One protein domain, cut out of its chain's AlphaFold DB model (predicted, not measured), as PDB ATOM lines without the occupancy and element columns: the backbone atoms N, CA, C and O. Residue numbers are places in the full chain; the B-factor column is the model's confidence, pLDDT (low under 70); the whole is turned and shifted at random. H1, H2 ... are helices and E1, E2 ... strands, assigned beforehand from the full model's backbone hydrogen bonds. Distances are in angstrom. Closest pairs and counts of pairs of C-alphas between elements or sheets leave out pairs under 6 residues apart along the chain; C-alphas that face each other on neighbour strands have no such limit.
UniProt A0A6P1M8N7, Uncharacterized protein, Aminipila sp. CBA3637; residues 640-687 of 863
ATOM      1  N   LYS A 640       5.910  34.667  -9.942       69.31
ATOM      2  CA  LYS A 640       7.082  34.648 -10.835       69.31
ATOM      3  C   LYS A 640       8.329  34.151 -10.100       69.31
ATOM      4  O   LYS A 640       9.092  33.347 -10.638       69.31
ATOM      5  N   ASN A 641       8.513  34.617  -8.870       67.75
ATOM      6  CA  ASN A 641       9.655  34.290  -8.033       67.75
ATOM      7  C   ASN A 641       9.582  32.857  -7.488       67.75
ATOM      8  O   ASN A 641      10.591  32.152  -7.493       67.75
ATOM      9  N   GLY A 642       8.388  32.390  -7.122       74.44
ATOM     10  CA  GLY A 642       8.146  31.002  -6.733       74.44
ATOM     11  C   GLY A 642       8.436  30.021  -7.869       74.44
ATOM     12  O   GLY A 642       9.196  29.072  -7.699       74.44
ATOM     13  N   MET A 643       7.955  30.302  -9.080       79.50
ATOM     14  CA  MET A 643       8.244  29.440 -10.233       79.50
ATOM     15  C   MET A 643       9.723  29.444 -10.626       79.50
ATOM     16  O   MET A 643      10.250  28.425 -11.078       79.50
ATOM     17  N   ARG A 644      10.425  30.567 -10.434       75.19
ATOM     18  CA  ARG A 644      11.881  30.630 -10.611       75.19
ATOM     19  C   ARG A 644      12.609  29.777  -9.573       75.19
ATOM     20  O   ARG A 644      13.504  29.031  -9.961       75.19
ATOM     21  N   LEU A 645      12.202  29.833  -8.303       77.38
ATOM     22  CA  LEU A 645      12.751  28.978  -7.249       77.38
ATOM     23  C   LEU A 645      12.589  27.497  -7.597       77.38
ATOM     24  O   LEU A 645      13.557  26.752  -7.516       77.38
ATOM     25  N   LEU A 646      11.399  27.079  -8.024       84.44
ATOM     26  CA  LEU A 646      11.136  25.687  -8.385       84.44
ATOM     27  C   LEU A 646      12.024  25.201  -9.540       84.44
ATOM     28  O   LEU A 646      12.563  24.097  -9.485       84.44
ATOM     29  N   ARG A 647      12.222  26.038 -10.568       81.06
ATOM     30  CA  ARG A 647      13.123  25.729 -11.692       81.06
ATOM     31  C   ARG A 647      14.580  25.627 -11.258       81.06
ATOM     32  O   ARG A 647      15.288  24.763 -11.763       81.06
ATOM     33  N   LEU A 648      15.017  26.510 -10.361       75.38
ATOM     34  CA  LEU A 648      16.379  26.503  -9.837       75.38
ATOM     35  C   LEU A 648      16.599  25.294  -8.932       75.38
ATOM     36  O   LEU A 648      17.483  24.503  -9.211       75.38
ATOM     37  N   ALA A 649      15.782  25.104  -7.896       83.06
ATOM     38  CA  ALA A 649      15.922  24.003  -6.946       83.06
ATOM     39  C   ALA A 649      15.790  22.627  -7.619       83.06
ATOM     40  O   ALA A 649      16.526  21.709  -7.264       83.06
ATOM     41  N   GLY A 650      14.914  22.512  -8.618       87.88
ATOM     42  CA  GLY A 650      14.548  21.252  -9.251       87.88
ATOM     43  C   GLY A 650      13.256  20.700  -8.655       87.88
ATOM     44  O   GLY A 650      13.055  20.711  -7.440       87.88
ATOM     45  N   ILE A 651      12.372  20.218  -9.531       89.62
ATOM     46  CA  ILE A 651      11.036  19.742  -9.155       89.62
ATOM     47  C   ILE A 651      11.138  18.556  -8.193       89.62
ATOM     48  O   ILE A 651      10.532  18.598  -7.128       89.62
ATOM     49  N   ASP A 652      11.969  17.560  -8.505       90.50
ATOM     50  CA  ASP A 652      12.109  16.348  -7.687       90.50
ATOM     51  C   ASP A 652      12.592  16.661  -6.261       90.50
ATOM     52  O   ASP A 652      12.068  16.126  -5.284       90.50
ATOM     53  N   ALA A 653      13.549  17.587  -6.117       91.50
ATOM     54  CA  ALA A 653      14.033  18.021  -4.807       91.50
ATOM     55  C   ALA A 653      12.956  18.769  -4.016       91.50
ATOM     56  O   ALA A 653      12.822  18.578  -2.808       91.50
ATOM     57  N   MET A 654      12.173  19.612  -4.693       91.06
ATOM     58  CA  MET A 654      11.074  20.334  -4.062       91.06
ATOM     59  C   MET A 654       9.935  19.399  -3.655       91.06
ATOM     60  O   MET A 654       9.397  19.576  -2.570       91.06
ATOM     61  N   GLN A 655       9.598  18.387  -4.452       90.88
ATOM     62  CA  GLN A 655       8.592  17.383  -4.087       90.88
ATOM     63  C   GLN A 655       9.029  16.507  -2.916       90.88
ATOM     64  O   GLN A 655       8.212  16.162  -2.064       90.88
ATOM     65  N   GLU A 656      10.318  16.168  -2.859       91.75
ATOM     66  CA  GLU A 656      10.885  15.413  -1.745       91.75
ATOM     67  C   GLU A 656      10.819  16.209  -0.432       91.75
ATOM     68  O   GLU A 656      10.588  15.614   0.616       91.75
ATOM     69  N   MET A 657      11.000  17.536  -0.472       91.75
ATOM     70  CA  MET A 657      11.038  18.366   0.740       91.75
ATOM     71  C   MET A 657       9.706  19.037   1.101       91.75
ATOM     72  O   MET A 657       9.489  19.346   2.269       91.75
ATOM     73  N   LEU A 658       8.814  19.309   0.146       91.69
ATOM     74  CA  LEU A 658       7.576  20.060   0.367       91.69
ATOM     75  C   LEU A 658       6.350  19.147   0.278       91.69
ATOM     76  O   LEU A 658       5.999  18.627  -0.783       91.69
ATOM     77  N   HIS A 659       5.654  19.012   1.402       90.44
ATOM     78  CA  HIS A 659       4.469  18.174   1.531       90.44
ATOM     79  C   HIS A 659       3.233  19.012   1.833       90.44
ATOM     80  O   HIS A 659       3.231  19.809   2.770       90.44
ATOM     81  N   PHE A 660       2.155  18.779   1.091       91.00
ATOM     82  CA  PHE A 660       0.873  19.448   1.296       91.00
ATOM     83  C   PHE A 660      -0.093  18.573   2.094       91.00
ATOM     84  O   PHE A 660      -0.071  17.341   2.018       91.00
ATOM     85  N   ARG A 661      -0.969  19.216   2.869       88.19
ATOM     86  CA  ARG A 661      -2.037  18.551   3.623       88.19
ATOM     87  C   ARG A 661      -3.059  17.914   2.684       88.19
ATOM     88  O   ARG A 661      -3.473  16.776   2.914       88.19
ATOM     89  N   LYS A 662      -3.451  18.643   1.636       82.62
ATOM     90  CA  LYS A 662      -4.163  18.099   0.479       82.62
ATOM     91  C   LYS A 662      -3.131  17.278  -0.286       82.62
ATOM     92  O   LYS A 662      -2.298  17.857  -0.962       82.62
ATOM     93  N   LYS A 663      -3.099  15.963  -0.062       84.81
ATOM     94  CA  LYS A 663      -2.125  15.060  -0.693       84.81
ATOM     95  C   LYS A 663      -2.386  15.049  -2.204       84.81
ATOM     96  O   LYS A 663      -3.424  14.518  -2.585       84.81
ATOM     97  N   PRO A 664      -1.525  15.660  -3.032       88.38
ATOM     98  CA  PRO A 664      -1.724  15.644  -4.471       88.38
ATOM     99  C   PRO A 664      -1.302  14.274  -5.008       88.38
ATOM    100  O   PRO A 664      -0.211  13.795  -4.688       88.38
ATOM    101  N   ASP A 665      -2.156  13.655  -5.816       86.12
ATOM    102  CA  ASP A 665      -1.902  12.344  -6.424       86.12
ATOM    103  C   ASP A 665      -1.284  12.487  -7.826       86.12
ATOM    104  O   ASP A 665      -0.707  11.540  -8.365       86.12
ATOM    105  N   THR A 666      -1.359  13.685  -8.419       90.81
ATOM    106  CA  THR A 666      -0.771  13.999  -9.729       90.81
ATOM    107  C   THR A 666       0.191  15.188  -9.682       90.81
ATOM    108  O   THR A 666       0.132  16.038  -8.794       90.81
ATOM    109  N   MET A 667       1.070  15.290 -10.689       87.31
ATOM    110  CA  MET A 667       1.965  16.448 -10.841       87.31
ATOM    111  C   MET A 667       1.193  17.761 -10.974       87.31
ATOM    112  O   MET A 667       1.598  18.756 -10.386       87.31
ATOM    113  N   ALA A 668       0.090  17.763 -11.728       88.38
ATOM    114  CA  ALA A 668      -0.730  18.954 -11.927       88.38
ATOM    115  C   ALA A 668      -1.318  19.455 -10.599       88.38
ATOM    116  O   ALA A 668      -1.185  20.629 -10.278       88.38
ATOM    117  N   GLU A 669      -1.855  18.547  -9.781       90.00
ATOM    118  CA  GLU A 669      -2.372  18.878  -8.447       90.00
ATOM    119  C   GLU A 669      -1.275  19.379  -7.497       90.00
ATOM    120  O   GLU A 669      -1.519  20.264  -6.675       90.00
ATOM    121  N   TRP A 670      -0.054  18.837  -7.598       93.38
ATOM    122  CA  TRP A 670       1.076  19.327  -6.804       93.38
ATOM    123  C   TRP A 670       1.472  20.746  -7.226       93.38
ATOM    124  O   TRP A 670       1.708  21.589  -6.361       93.38
ATOM    125  N   PHE A 671       1.500  21.026  -8.535       90.75
ATOM    126  CA  PHE A 671       1.738  22.374  -9.054       90.75
ATOM    127  C   PHE A 671       0.662  23.349  -8.582       90.75
ATOM    128  O   PHE A 671       1.027  24.402  -8.083       90.75
ATOM    129  N   GLU A 672      -0.622  22.991  -8.634       88.25
ATOM    130  CA  GLU A 672      -1.701  23.837  -8.101       88.25
ATOM    131  C   GLU A 672      -1.476  24.184  -6.622       88.25
ATOM    132  O   GLU A 672      -1.530  25.352  -6.244       88.25
ATOM    133  N   CYS A 673      -1.135  23.196  -5.786       89.06
ATOM    134  CA  CYS A 673      -0.835  23.445  -4.371       89.06
ATOM    135  C   CYS A 673       0.403  24.345  -4.191       89.06
ATOM    136  O   CYS A 673       0.436  25.206  -3.310       89.06
ATOM    137  N   TYR A 674       1.428  24.164  -5.028       89.25
ATOM    138  CA  TYR A 674       2.614  25.016  -5.029       89.25
ATOM    139  C   TYR A 674       2.290  26.452  -5.456       89.25
ATOM    140  O   TYR A 674       2.770  27.398  -4.837       89.25
ATOM    141  N   GLU A 675       1.445  26.626  -6.470       87.44
ATOM    142  CA  GLU A 675       0.971  27.926  -6.937       87.44
ATOM    143  C   GLU A 675       0.135  28.641  -5.868       87.44
ATOM    144  O   GLU A 675       0.324  29.835  -5.626       87.44
ATOM    145  N   GLU A 676      -0.749  27.926  -5.168       85.56
ATOM    146  CA  GLU A 676      -1.495  28.474  -4.032       85.56
ATOM    147  C   GLU A 676      -0.560  28.905  -2.889       85.56
ATOM    148  O   GLU A 676      -0.750  29.983  -2.317       85.56
ATOM    149  N   LEU A 677       0.488  28.120  -2.601       86.06
ATOM    150  CA  LEU A 677       1.500  28.456  -1.596       86.06
ATOM    151  C   LEU A 677       2.233  29.759  -1.931       86.06
ATOM    152  O   LEU A 677       2.286  30.670  -1.108       86.06
ATOM    153  N   ILE A 678       2.792  29.867  -3.139       81.31
ATOM    154  CA  ILE A 678       3.609  31.026  -3.547       81.31
ATOM    155  C   ILE A 678       2.778  32.297  -3.763       81.31
ATOM    156  O   ILE A 678       3.334  33.392  -3.758       81.31
ATOM    157  N   ASN A 679       1.461  32.165  -3.942       79.19
ATOM    158  CA  ASN A 679       0.522  33.287  -3.980       79.19
ATOM    159  C   ASN A 679       0.069  33.742  -2.580       79.19
ATOM    160  O   ASN A 679      -0.670  34.719  -2.472       79.19
ATOM    161  N   GLY A 680       0.510  33.062  -1.515       76.81
ATOM    162  CA  GLY A 680       0.137  33.376  -0.135       76.81
ATOM    163  C   GLY A 680      -1.279  32.936   0.246       76.81
ATOM    164  O   GLY A 680      -1.815  33.420   1.240       76.81
ATOM    165  N   ASN A 681      -1.891  32.036  -0.532       80.94
ATOM    166  CA  ASN A 681      -3.247  31.536  -0.281       80.94
ATOM    167  C   ASN A 681      -3.275  30.339   0.685       80.94
ATOM    168  O   ASN A 681      -4.341  30.003   1.195       80.94
ATOM    169  N   LEU A 682      -2.127  29.704   0.943       79.19
ATOM    170  CA  LEU A 682      -1.988  28.628   1.926       79.19
ATOM    171  C   LEU A 682      -1.340  29.142   3.209       79.19
ATOM    172  O   LEU A 682      -0.356  29.880   3.167       79.19
ATOM    173  N   VAL A 683      -1.856  28.694   4.354       77.50
ATOM    174  CA  VAL A 683      -1.241  28.964   5.659       77.50
ATOM    175  C   VAL A 683      -0.321  27.813   6.068       77.50
ATOM    176  O   VAL A 683      -0.396  26.703   5.545       77.50
ATOM    177  N   LYS A 684       0.542  28.045   7.062       76.88
ATOM    178  CA  LYS A 684       1.538  27.068   7.545       76.88
ATOM    179  C   LYS A 684       0.959  25.721   8.010       76.88
ATOM    180  O   LYS A 684       1.693  24.750   8.141       76.88
ATOM    181  N   THR A 685      -0.343  25.633   8.282       80.12
ATOM    182  CA  THR A 685      -1.015  24.361   8.609       80.12
ATOM    183  C   THR A 685      -1.345  23.503   7.386       80.12
ATOM    184  O   THR A 685      -1.673  22.325   7.546       80.12
ATOM    185  N   ASP A 686      -1.277  24.068   6.180       84.44
ATOM    186  CA  ASP A 686      -1.668  23.407   4.930       84.44
ATOM    187  C   ASP A 686      -0.488  22.766   4.200       84.44
ATOM    188  O   ASP A 686      -0.687  21.959   3.291       84.44
ATOM    189  N   TYR A 687       0.738  23.066   4.621       89.56
ATOM    190  CA  TYR A 687       1.951  22.490   4.060       89.56
ATOM    191  C   TYR A 687       3.020  22.280   5.136       89.56
ATOM    192  O   TYR A 687       2.960  22.822   6.238       89.56
TER     193      TYR A 687
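Overview. This is residues 640 to 687 of the 863 residues of an uncharacterized protein of Aminipila sp. CBA3637 (UniProt A0A6P1M8N7). The longest helix, H3, makes one side of a small cluster of three helices, with H1 opposite it at a steep angle and H2, followed by the three-residue strand E1, bridging them at one end. After H3 the last residues fold back toward E1. The printed part has 48 residues, in chain order H1, H2, E1, H3; it is mostly helix, rounded and compact, with a radius of gyration of the C-alphas of 10.1 A and spans of 25 by 21 by 17 A.

Along the chain. H3, residues 667 to 678, is 16.4 A long and ends at C-alpha 678 (3.609, 31.026, -3.547). H1, residues 640 to 649, is 14.4 A long and begins at (7.082, 34.648, -10.835). H2 is residues 651 to 657, and E1 residues 658 to 660.

Arrangement. H3 and H1 are close but not clearly touching, their closest C-alphas, Gly 642 and Ile 678, 5.5 A apart, at a steep tilt of 57 degrees, opposite ways. H2 is near H3. H1 and H2 are close but not clearly touching, about perpendicular at 85 degrees, with the closest C-alphas, Leu 646 and Met 654, 6.9 A apart. E1 pairs with no named strand. In H1, H2 and H3 every O i to N i+4 pair is within hydrogen-bond range.

Size, cuts and confidence. The farthest C-alphas, Leu 648 and Thr 685, are 25.4 A apart. The printed part has no cut and no long link. Residues 640 to 641 have pLDDT under 70.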